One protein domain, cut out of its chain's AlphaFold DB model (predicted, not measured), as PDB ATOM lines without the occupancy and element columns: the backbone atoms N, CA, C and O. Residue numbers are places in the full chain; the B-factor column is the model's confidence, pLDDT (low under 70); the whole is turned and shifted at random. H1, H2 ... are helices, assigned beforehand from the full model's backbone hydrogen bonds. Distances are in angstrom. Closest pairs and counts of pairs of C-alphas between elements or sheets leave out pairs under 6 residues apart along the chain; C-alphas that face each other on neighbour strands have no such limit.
ATOM      1  N   GLU A 107     -41.119  22.378 -19.268       93.00
ATOM      2  CA  GLU A 107     -40.057  21.370 -19.405       93.00
ATOM      3  C   GLU A 107     -40.439  20.252 -20.392       93.00
ATOM      4  O   GLU A 107     -39.597  19.791 -21.162       93.00
ATOM      5  N   GLN A 108     -41.699  19.805 -20.393       94.25
ATOM      6  CA  GLN A 108     -42.193  18.790 -21.331       94.25
ATOM      7  C   GLN A 108     -42.262  19.323 -22.761       94.25
ATOM      8  O   GLN A 108     -41.976  18.580 -23.700       94.25
ATOM      9  N   GLU A 109     -42.617  20.596 -22.938       96.00
ATOM     10  CA  GLU A 109     -42.609  21.248 -24.249       96.00
ATOM     11  C   GLU A 109     -41.182  21.373 -24.787       96.00
ATOM     12  O   GLU A 109     -40.909  20.880 -25.882       96.00
ATOM     13  N   ALA A 110     -40.249  21.884 -23.975       96.50
ATOM     14  CA  ALA A 110     -38.832  21.964 -24.329       96.50
ATOM     15  C   ALA A 110     -38.231  20.581 -24.648       96.50
ATOM     16  O   ALA A 110     -37.491  20.423 -25.620       96.50
ATOM     17  N   ALA A 111     -38.575  19.542 -23.876       96.69
ATOM     18  CA  ALA A 111     -38.115  18.177 -24.141       96.69
ATOM     19  C   ALA A 111     -38.673  17.635 -25.462       96.69
ATOM     20  O   ALA A 111     -37.981  16.926 -26.193       96.69
ATOM     21  N   HIS A 112     -39.920  17.966 -25.786       96.75
ATOM     22  CA  HIS A 112     -40.561  17.557 -27.028       96.75
ATOM     23  C   HIS A 112     -39.986  18.301 -28.248       96.75
ATOM     24  O   HIS A 112     -39.806  17.695 -29.304       96.75
ATOM     25  N   GLU A 113     -39.636  19.582 -28.111       97.50
ATOM     26  CA  GLU A 113     -38.911  20.346 -29.135       97.50
ATOM     27  C   GLU A 113     -37.496  19.807 -29.366       97.50
ATOM     28  O   GLU A 113     -37.091  19.577 -30.510       97.50
ATOM     29  N   LEU A 114     -36.756  19.526 -28.290       96.94
ATOM     30  CA  LEU A 114     -35.426  18.923 -28.376       96.94
ATOM     31  C   LEU A 114     -35.491  17.518 -28.999       96.94
ATOM     32  O   LEU A 114     -34.675  17.175 -29.855       96.94
ATOM     33  N   SER A 115     -36.501  16.724 -28.631       97.50
ATOM     34  CA  SER A 115     -36.768  15.402 -29.208       97.50
ATOM     35  C   SER A 115     -36.996  15.468 -30.719       97.50
ATOM     36  O   SER A 115     -36.371  14.711 -31.462       97.50
ATOM     37  N   LYS A 116     -37.831  16.406 -31.185       97.38
ATOM     38  CA  LYS A 116     -38.105  16.617 -32.614       97.38
ATOM     39  C   LYS A 116     -36.884  17.117 -33.380       97.38
ATOM     40  O   LYS A 116     -36.576  16.581 -34.439       97.38
ATOM     41  N   SER A 117     -36.195  18.128 -32.856       97.50
ATOM     42  CA  SER A 117     -35.059  18.756 -33.544       97.50
ATOM     43  C   SER A 117     -33.843  17.835 -33.643       97.50
ATOM     44  O   SER A 117     -33.143  17.857 -34.651       97.50
ATOM     45  N   GLN A 118     -33.597  17.003 -32.626       97.19
ATOM     46  CA  GLN A 118     -32.430  16.114 -32.569       97.19
ATOM     47  C   GLN A 118     -32.746  14.649 -32.887       97.19
ATOM     48  O   GLN A 118     -31.840  13.820 -32.839       97.19
ATOM     49  N   SER A 119     -34.003  14.320 -33.211       95.44
ATOM     50  CA  SER A 119     -34.465  12.946 -33.473       95.44
ATOM     51  C   SER A 119     -34.149  11.955 -32.340       95.44
ATOM     52  O   SER A 119     -33.861  10.787 -32.584       95.44
ATOM     53  N   ILE A 120     -34.204  12.409 -31.083       97.06
ATOM     54  CA  ILE A 120     -33.997  11.565 -29.893       97.06
ATOM     55  C   ILE A 120     -35.332  11.305 -29.180       97.06
ATOM     56  O   ILE A 120     -36.200  12.175 -29.200       97.06
ATOM     57  N   PRO A 121     -35.538  10.163 -28.497       97.62
ATOM     58  CA  PRO A 121     -36.755   9.939 -27.716       97.62
ATOM     59  C   PRO A 121     -36.927  10.969 -26.585       97.62
ATOM     60  O   PRO A 121     -35.958  11.315 -25.907       97.62
ATOM     61  N   VAL A 122     -38.170  11.394 -26.321       97.44
ATOM     62  CA  VAL A 122     -38.515  12.436 -25.323       97.44
ATOM     63  C   VAL A 122     -37.929  12.152 -23.933       97.44
ATOM     64  O   VAL A 122     -37.451  13.062 -23.262       97.44
ATOM     65  N   VAL A 123     -37.880  10.882 -23.514       97.06
ATOM     66  CA  VAL A 123     -37.283  10.478 -22.226       97.06
ATOM     67  C   VAL A 123     -35.801  10.857 -22.143       97.06
ATOM     68  O   VAL A 123     -35.338  11.298 -21.096       97.06
ATOM     69  N   HIS A 124     -35.050  10.726 -23.239       97.88
ATOM     70  CA  HIS A 124     -33.646  11.128 -23.277       97.88
ATOM     71  C   HIS A 124     -33.485  12.644 -23.393       97.88
ATOM     72  O   HIS A 124     -32.580  13.191 -22.771       97.88
ATOM     73  N   ALA A 125     -34.384  13.328 -24.106       97.81
ATOM     74  CA  ALA A 125     -34.397  14.788 -24.162       97.81
ATOM     75  C   ALA A 125     -34.563  15.415 -22.764       97.81
ATOM     76  O   ALA A 125     -33.822  16.330 -22.418       97.81
ATOM     77  N   HIS A 126     -35.445  14.863 -21.920       97.69
ATOM     78  CA  HIS A 126     -35.565  15.284 -20.518       97.69
ATOM     79  C   HIS A 126     -34.256  15.127 -19.733       97.69
ATOM     80  O   HIS A 126     -33.883  16.026 -18.988       97.69
ATOM     81  N   ARG A 127     -33.535  14.013 -19.913       97.69
ATOM     82  CA  ARG A 127     -32.242  13.791 -19.238       97.69
ATOM     83  C   ARG A 127     -31.197  14.828 -19.650       97.69
ATOM     84  O   ARG A 127     -30.454  15.306 -18.801       97.69
ATOM     85  N   VAL A 128     -31.180  15.202 -20.930       97.94
ATOM     86  CA  VAL A 128     -30.293  16.255 -21.446       97.94
ATOM     87  C   VAL A 128     -30.655  17.617 -20.855       97.94
ATOM     88  O   VAL A 128     -29.775  18.312 -20.359       97.94
ATOM     89  N   LEU A 129     -31.944  17.978 -20.828       97.50
ATOM     90  CA  LEU A 129     -32.402  19.249 -20.249       97.50
ATOM     91  C   LEU A 129     -32.110  19.369 -18.750       97.50
ATOM     92  O   LEU A 129     -31.834  20.462 -18.264       97.50
ATOM     93  N   ARG A 130     -32.129  18.250 -18.022       97.44
ATOM     94  CA  ARG A 130     -31.765  18.189 -16.598       97.44
ATOM     95  C   ARG A 130     -30.256  18.176 -16.346       97.44
ATOM     96  O   ARG A 130     -29.846  18.186 -15.189       97.44
ATOM     97  N   GLY A 131     -29.433  18.117 -17.395       97.38
ATOM     98  CA  GLY A 131     -27.981  17.979 -17.276       97.38
ATOM     99  C   GLY A 131     -27.529  16.612 -16.747       97.38
ATOM    100  O   GLY A 131     -26.392  16.474 -16.308       97.38
ATOM    101  N   GLU A 132     -28.398  15.596 -16.775       97.88
ATOM    102  CA  GLU A 132     -28.079  14.231 -16.330       97.88
ATOM    103  C   GLU A 132     -27.261  13.441 -17.367       97.88
ATOM    104  O   GLU A 132     -26.707  12.389 -17.046       97.88
ATOM    105  N   ALA A 133     -27.258  13.887 -18.625       97.56
ATOM    106  CA  ALA A 133     -26.485  13.314 -19.723       97.56
ATOM    107  C   ALA A 133     -26.218  14.388 -20.781       97.56
ATOM    108  O   ALA A 133     -27.050  15.274 -20.990       97.56
ATOM    109  N   SER A 134     -25.099  14.287 -21.493       98.19
ATOM    110  CA  SER A 134     -24.861  15.153 -22.648       98.19
ATOM    111  C   SER A 134     -25.657  14.672 -23.872       98.19
ATOM    112  O   SER A 134     -26.035  13.502 -23.990       98.19
ATOM    113  N   LEU A 135     -25.934  15.579 -24.816       97.31
ATOM    114  CA  LEU A 135     -26.611  15.218 -26.068       97.31
ATOM    115  C   LEU A 135     -25.791  14.204 -26.887       97.31
ATOM    116  O   LEU A 135     -26.367  13.316 -27.513       97.31
ATOM    117  N   GLU A 136     -24.465  14.332 -26.873       97.62
ATOM    118  CA  GLU A 136     -23.538  13.432 -27.565       97.62
ATOM    119  C   GLU A 136     -23.572  12.027 -26.954       97.62
ATOM    120  O   GLU A 136     -23.811  11.058 -27.669       97.62
ATOM    121  N   GLU A 137     -23.509  11.920 -25.622       97.06
ATOM    122  CA  GLU A 137     -23.640  10.643 -24.907       97.06
ATOM    123  C   GLU A 137     -24.958   9.928 -25.233       97.06
ATOM    124  O   GLU A 137     -24.992   8.703 -25.400       97.06
ATOM    125  N   VAL A 138     -26.057  10.684 -25.328       97.69
ATOM    126  CA  VAL A 138     -27.366  10.150 -25.719       97.69
ATOM    127  C   VAL A 138     -27.346   9.651 -27.162       97.69
ATOM    128  O   VAL A 138     -27.822   8.543 -27.415       97.69
ATOM    129  N   LYS A 139     -26.804  10.431 -28.103       96.94
ATOM    130  CA  LYS A 139     -26.711  10.034 -29.517       96.94
ATOM    131  C   LYS A 139     -25.855   8.779 -29.688       96.94
ATOM    132  O   LYS A 139     -26.290   7.846 -30.360       96.94
ATOM    133  N   ASP A 140     -24.724   8.690 -28.998       96.44
ATOM    134  CA  ASP A 140     -23.859   7.508 -29.008       96.44
ATOM    135  C   ASP A 140     -24.541   6.282 -28.394       96.44
ATOM    136  O   ASP A 140     -24.374   5.153 -28.861       96.44
ATOM    137  N   ALA A 141     -25.320   6.465 -27.326       96.12
ATOM    138  CA  ALA A 141     -26.090   5.378 -26.724       96.12
ATOM    139  C   ALA A 141     -27.198   4.865 -27.660       96.12
ATOM    140  O   ALA A 141     -27.392   3.651 -27.756       96.12
ATOM    141  N   LEU A 142     -27.902   5.763 -28.358       96.56
ATOM    142  CA  LEU A 142     -28.924   5.395 -29.343       96.56
ATOM    143  C   LEU A 142     -28.301   4.696 -30.553       96.56
ATOM    144  O   LEU A 142     -28.744   3.608 -30.901       96.56
ATOM    145  N   SER A 143     -27.210   5.241 -31.097       96.94
ATOM    146  CA  SER A 143     -26.461   4.634 -32.203       96.94
ATOM    147  C   SER A 143     -26.001   3.208 -31.866       96.94
ATOM    148  O   SER A 143     -26.246   2.272 -32.626       96.94
ATOM    149  N   ARG A 144     -25.446   2.987 -30.664       97.31
ATOM    150  CA  ARG A 144     -25.079   1.638 -30.191       97.31
ATOM    151  C   ARG A 144     -26.283   0.706 -30.049       97.31
ATOM    152  O   ARG A 144     -26.170  -0.486 -30.330       97.31
ATOM    153  N   LYS A 145     -27.430   1.210 -29.590       97.44
ATOM    154  CA  LYS A 145     -28.659   0.412 -29.466       97.44
ATOM    155  C   LYS A 145     -29.210   0.014 -30.837       97.44
ATOM    156  O   LYS A 145     -29.640  -1.132 -31.004       97.44
ATOM    157  N   ASP A 146     -29.182   0.930 -31.795       97.69
ATOM    158  CA  ASP A 146     -29.626   0.687 -33.165       97.69
ATOM    159  C   ASP A 146     -28.702  -0.319 -33.852       97.69
ATOM    160  O   ASP A 146     -29.182  -1.301 -34.417       97.69
ATOM    161  N   GLU A 147     -27.385  -0.170 -33.687       98.06
ATOM    162  CA  GLU A 147     -26.397  -1.131 -34.177       98.06
ATOM    163  C   GLU A 147     -26.582  -2.520 -33.552       98.06
ATOM    164  O   GLU A 147     -26.599  -3.524 -34.260       98.06
ATOM    165  N   ALA A 148     -26.797  -2.606 -32.236       98.25
ATOM    166  CA  ALA A 148     -27.073  -3.879 -31.570       98.25
ATOM    167  C   ALA A 148     -28.359  -4.537 -32.098       98.25
ATOM    168  O   ALA A 148     -28.406  -5.751 -32.291       98.25
ATOM    169  N   THR A 149     -29.401  -3.745 -32.357       98.12
ATOM    170  CA  THR A 149     -30.666  -4.238 -32.921       98.12
ATOM    171  C   THR A 149     -30.473  -4.719 -34.358       98.12
ATOM    172  O   THR A 149     -30.975  -5.784 -34.723       98.12
ATOM    173  N   ARG A 150     -29.702  -3.972 -35.156       98.38
ATOM    174  CA  ARG A 150     -29.322  -4.330 -36.523       98.38
ATOM    175  C   ARG A 150     -28.571  -5.655 -36.552       98.38
ATOM    176  O   ARG A 150     -29.018  -6.577 -37.222       98.38
ATOM    177  N   LEU A 151     -27.513  -5.790 -35.755       98.19
ATOM    178  CA  LEU A 151     -26.730  -7.021 -35.623       98.19
ATOM    179  C   LEU A 151     -27.586  -8.206 -35.152       98.19
ATOM    180  O   LEU A 151     -27.459  -9.308 -35.673       98.19
ATOM    181  N   ALA A 152     -28.494  -8.004 -34.195       97.75
ATOM    182  CA  ALA A 152     -29.381  -9.078 -33.754       97.75
ATOM    183  C   ALA A 152     -30.334  -9.549 -34.868       97.75
ATOM    184  O   ALA A 152     -30.589 -10.744 -34.997       97.75
ATOM    185  N   ARG A 153     -30.850  -8.618 -35.681       98.00
ATOM    186  CA  ARG A 153     -31.799  -8.911 -36.764       98.00
ATOM    187  C   ARG A 153     -31.126  -9.482 -38.012       98.00
ATOM    188  O   ARG A 153     -31.636 -10.438 -38.580       98.00
ATOM    189  N   GLU A 154     -30.031  -8.873 -38.455       97.69
ATOM    190  CA  GLU A 154     -29.382  -9.165 -39.741       97.69
ATOM    191  C   GLU A 154     -28.373 -10.308 -39.624       97.69
ATOM    192  O   GLU A 154     -28.370 -11.209 -40.454       97.69
ATOM    193  N   GLU A 155     -27.576 -10.328 -38.553       96.19
ATOM    194  CA  GLU A 155     -26.581 -11.384 -38.299       96.19
ATOM    195  C   GLU A 155     -27.145 -12.530 -37.447       96.19
ATOM    196  O   GLU A 155     -26.445 -13.496 -37.135       96.19
ATOM    197  N   GLY A 156     -28.404 -12.410 -37.012       96.06
ATOM    198  CA  GLY A 156     -29.040 -13.361 -36.105       96.06
ATOM    199  C   GLY A 156     -28.365 -13.420 -34.735       96.06
ATOM    200  O   GLY A 156     -28.485 -14.438 -34.048       96.06
ATOM    201  N   LEU A 157     -27.616 -12.381 -34.337       97.19
ATOM    202  CA  LEU A 157     -26.867 -12.421 -33.089       97.19
ATOM    203  C   LEU A 157     -27.786 -12.422 -31.861       97.19
ATOM    204  O   LEU A 157     -28.765 -11.682 -31.787       97.19
ATOM    205  N   ALA A 158     -27.428 -13.191 -30.830       96.31
ATOM    206  CA  ALA A 158     -28.113 -13.099 -29.542       96.31
ATOM    207  C   ALA A 158     -28.028 -11.649 -29.004       96.31
ATOM    208  O   ALA A 158     -26.928 -11.089 -29.007       96.31
ATOM    209  N   PRO A 159     -29.111 -11.049 -28.462       97.31
ATOM    210  CA  PRO A 159     -29.134  -9.626 -28.091       97.31
ATOM    211  C   PRO A 159     -27.993  -9.192 -27.161       97.31
ATOM    212  O   PRO A 159     -27.424  -8.114 -27.314       97.31
ATOM    213  N   SER A 160     -27.604 -10.065 -26.226       96.19
ATOM    214  CA  SER A 160     -26.468  -9.820 -25.330       96.19
ATOM    215  C   SER A 160     -25.127  -9.726 -26.074       96.19
ATOM    216  O   SER A 160     -24.315  -8.870 -25.733       96.19
ATOM    217  N   LEU A 161     -24.892 -10.569 -27.087       96.88
ATOM    218  CA  LEU A 161     -23.665 -10.534 -27.890       96.88
ATOM    219  C   LEU A 161     -23.682  -9.355 -28.863       96.88
ATOM    220  O   LEU A 161     -22.683  -8.651 -28.969       96.88
ATOM    221  N   ALA A 162     -24.821  -9.092 -29.505       98.06
ATOM    222  CA  ALA A 162     -24.996  -7.945 -30.391       98.06
ATOM    223  C   ALA A 162     -24.719  -6.617 -29.663       98.06
ATOM    224  O   ALA A 162     -23.994  -5.771 -30.178       98.06
ATOM    225  N   GLY A 163     -25.202  -6.474 -28.422       97.75
ATOM    226  CA  GLY A 163     -24.897  -5.320 -27.573       97.75
ATOM    227  C   GLY A 163     -23.406  -5.176 -27.245       97.75
ATOM    228  O   GLY A 163     -22.881  -4.066 -27.273       97.75
ATOM    229  N   GLN A 164     -22.698  -6.281 -26.980       98.00
ATOM    230  CA  GLN A 164     -21.246  -6.248 -26.745       98.00
ATOM    231  C   GLN A 164     -20.453  -5.866 -27.999       98.00
ATOM    232  O   GLN A 164     -19.449  -5.161 -27.883       98.00
ATOM    233  N   VAL A 165     -20.901  -6.308 -29.179       98.06
ATOM    234  CA  VAL A 165     -20.285  -5.940 -30.461       98.06
ATOM    235  C   VAL A 165     -20.520  -4.465 -30.768       98.06
ATOM    236  O   VAL A 165     -19.560  -3.746 -31.029       98.06
ATOM    237  N   ALA A 166     -21.757  -3.983 -30.638       97.81
ATOM    238  CA  ALA A 166     -22.091  -2.576 -30.851       97.81
ATOM    239  C   ALA A 166     -21.360  -1.633 -29.878       97.81
ATOM    240  O   ALA A 166     -20.997  -0.518 -30.239       97.81
ATOM    241  N   ALA A 167     -21.093  -2.083 -28.649       96.44
ATOM    242  CA  ALA A 167     -20.294  -1.339 -27.676       96.44
ATOM    243  C   ALA A 167     -18.771  -1.404 -27.925       96.44
ATOM    244  O   ALA A 167     -18.011  -0.801 -27.171       96.44
ATOM    245  N   GLY A 168     -18.306  -2.153 -28.932       96.56
ATOM    246  CA  GLY A 168     -16.882  -2.325 -29.239       96.56
ATOM    247  C   GLY A 168     -16.117  -3.216 -28.252       96.56
ATOM    248  O   GLY A 168     -14.892  -3.302 -28.318       96.56
ATOM    249  N   HIS A 169     -16.805  -3.900 -27.335       97.00
ATOM    250  CA  HIS A 169     -16.185  -4.797 -26.351       97.00
ATOM    251  C   HIS A 169     -15.894  -6.192 -26.912       97.00
ATOM    252  O   HIS A 169     -15.129  -6.956 -26.320       97.00
ATOM    253  N   LEU A 170     -16.509  -6.538 -28.043       96.50
ATOM    254  CA  LEU A 170     -16.376  -7.835 -28.687       96.50
ATOM    255  C   LEU A 170     -16.313  -7.667 -30.207       96.50
ATOM    256  O   LEU A 170     -17.083  -6.912 -30.786       96.50
ATOM    257  N   LYS A 171     -15.415  -8.396 -30.873       96.56
ATOM    258  CA  LYS A 171     -15.388  -8.445 -32.344       96.56
ATOM    259  C   LYS A 171     -16.544  -9.298 -32.872       96.56
ATOM    260  O   LYS A 171     -16.891 -10.303 -32.248       96.56
ATOM    261  N   LEU A 172     -17.077  -8.946 -34.042       96.00
ATOM    262  CA  LEU A 172     -18.189  -9.659 -34.680       96.00
ATOM    263  C   LEU A 172     -17.898 -11.158 -34.873       96.00
ATOM    264  O   LEU A 172     -18.697 -11.995 -34.458       96.00
ATOM    265  N   ASP A 173     -16.727 -11.511 -35.407       92.25
ATOM    266  CA  ASP A 173     -16.361 -12.918 -35.636       92.25
ATOM    267  C   ASP A 173     -16.319 -13.717 -34.334       92.25
ATOM    268  O   ASP A 173     -16.850 -14.823 -34.238       92.25
ATOM    269  N   ARG A 174     -15.788 -13.104 -33.272       91.69
ATOM    270  CA  ARG A 174     -15.763 -13.721 -31.947       91.69
ATOM    271  C   ARG A 174     -17.172 -13.923 -31.388       91.69
ATOM    272  O   ARG A 174     -17.428 -14.949 -30.759       91.69
ATOM    273  N   ALA A 175     -18.084 -12.977 -31.610       94.88
ATOM    274  CA  ALA A 175     -19.483 -13.114 -31.216       94.88
ATOM    275  C   ALA A 175     -20.169 -14.277 -31.945       94.88
ATOM    276  O   ALA A 175     -20.855 -15.068 -31.296       94.88
ATOM    277  N   ARG A 176     -19.919 -14.441 -33.252       93.12
ATOM    278  CA  ARG A 176     -20.422 -15.582 -34.038       93.12
ATOM    279  C   ARG A 176     -19.909 -16.917 -33.487       93.12
ATOM    280  O   ARG A 176     -20.706 -17.832 -33.283       93.12
ATOM    281  N   VAL A 177     -18.617 -17.009 -33.149       90.06
ATOM    282  CA  VAL A 177     -18.038 -18.205 -32.505       90.06
ATOM    283  C   VAL A 177     -18.718 -18.495 -31.163       90.06
ATOM    284  O   VAL A 177     -19.152 -19.619 -30.928       90.06
ATOM    285  N   LEU A 178     -18.877 -17.494 -30.289       91.50
ATOM    286  CA  LEU A 178     -19.530 -17.681 -28.985       91.50
ATOM    287  C   LEU A 178     -21.002 -18.088 -29.108       91.50
ATOM    288  O   LEU A 178     -21.478 -18.911 -28.328       91.50
ATOM    289  N   GLN A 179     -21.727 -17.528 -30.074       93.12
ATOM    290  CA  GLN A 179     -23.106 -17.919 -30.341       93.12
ATOM    291  C   GLN A 179     -23.206 -19.369 -30.795       93.12
ATOM    292  O   GLN A 179     -24.063 -20.103 -30.306       93.12
ATOM    293  N   ARG A 180     -22.308 -19.790 -31.685       89.31
ATOM    294  CA  ARG A 180     -22.237 -21.178 -32.129       89.31
ATOM    295  C   ARG A 180     -21.893 -22.124 -30.986       89.31
ATOM    296  O   ARG A 180     -22.504 -23.172 -30.850       89.31
ATOM    297  N   LEU A 181     -20.959 -21.741 -30.121       89.69
ATOM    298  CA  LEU A 181     -20.641 -22.544 -28.944       89.69
ATOM    299  C   LEU A 181     -21.863 -22.727 -28.041       89.69
ATOM    300  O   LEU A 181     -22.100 -23.838 -27.590       89.69
ATOM    301  N   ARG A 182     -22.679 -21.684 -27.843       91.12
ATOM    302  CA  ARG A 182     -23.925 -21.769 -27.060       91.12
ATOM    303  C   ARG A 182     -25.003 -22.650 -27.695       91.12
ATOM    304  O   ARG A 182     -25.858 -23.145 -26.971       91.12
ATOM    305  N   SER A 183     -25.014 -22.813 -29.020       90.50
ATOM    306  CA  SER A 183     -25.983 -23.704 -29.673       90.50
ATOM    307  C   SER A 183     -25.577 -25.173 -29.588       90.50
ATOM    308  O   SER A 183     -26.442 -26.044 -29.639       90.50
ATOM    309  N   VAL A 184     -24.278 -25.449 -29.454       91.44
ATOM    310  CA  VAL A 184     -23.739 -26.814 -29.400       91.44
ATOM    311  C   VAL A 184     -23.496 -27.289 -27.964       91.44
ATOM    312  O   VAL A 184     -23.640 -28.474 -27.678       91.44
ATOM    313  N   ARG A 185     -23.159 -26.374 -27.052       90.62
ATOM    314  CA  ARG A 185     -22.963 -26.627 -25.623       90.62
ATOM    315  C   ARG A 185     -24.015 -25.840 -24.834       90.62
ATOM    316  O   ARG A 185     -23.929 -24.609 -24.803       90.62
TER     317      ARG A 185
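AT A GLANCE: This is residues 107 to 185 of the 346 residues of an uncharacterized protein of Deltaproteobacteria bacterium (UniProt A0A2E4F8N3). A drawn-out row of helices, with the long helix H3 making the middle of the rod: at one end of it sits the crossed pair H1 and H2, and at the other end H4 folds back over the last part of H3 while H5 sticks out beyond it. The two end groups, H1 with H2 and H4 with H5, stay apart from each other. The printed part has 79 residues with five named helices, H1 to H5 in that order along the chain, and no named strand; the class is all helix. The whole is loose, with a radius of gyration of the C-alphas of 16.3 A, and the C-alphas span 52 by 19 by 17 A.

HOW THE PARTS SIT: H1, residues 107 to 118, and H2, residues 122 to 129, touch and stand about perpendicular at 78 degrees; their closest C-alphas, those of Ala 111 and Ala 125, are 5.0 A apart. H2 is close to but not clearly touching H3, residues 135 to 154, at a shallow tilt of 29 degrees, opposite ways; their closest C-alphas, those of Val 128 and Leu 135, are 6.0 A apart. H1 and H3 are apart. With residues 144 to 152 alone, H3 touches H4, residues 159 to 166, at a steep tilt of 57 degrees, opposite ways. Their closest C-alphas, those of Ala 148 and Ala 162, are 4.7 A apart. H4 forms a helical hairpin with H5, residues 172 to 184, at a shallow tilt of 17 degrees, opposite ways. They touch, and their closest C-alphas, those of Leu 161 and Ala 175, are 5.9 A apart. H3 and H5 are apart. Of the three pairs that touch, one is at a shallow tilt, and the helix packing is mostly crossed, but only just. In H1, H2, H3, H4 and H5 every O i to N i+4 pair is within hydrogen-bond range.

IN THESE COORDINATES: H1 begins at C-alpha 107, (-40.057, 21.370, -19.405), and is 16.1 A long from first to last C-alpha. H2 measures 10.5 A. H3, the longest helix with 20 residues, runs 28.1 A from C-alpha 135 at (-26.611, 15.218, -26.068) to C-alpha 154 at (-29.382, -9.165, -39.741). H4 measures 10.3 A. H5 measures 18.8 A and ends at C-alpha 184, (-23.739, -26.814, -29.400).

THE WHOLE: The outline is a rod, and the two C-alphas farthest apart, those of Glu 109 and Val 184, are 51.9 A apart. The printed part, residues 107 to 185, has no cut. The links H1 to H2, H2 to H3, H3 to H4 and H4 to H5 are tight. The mean pLDDT of the printed part is 96.2, and no printed residue is under 70.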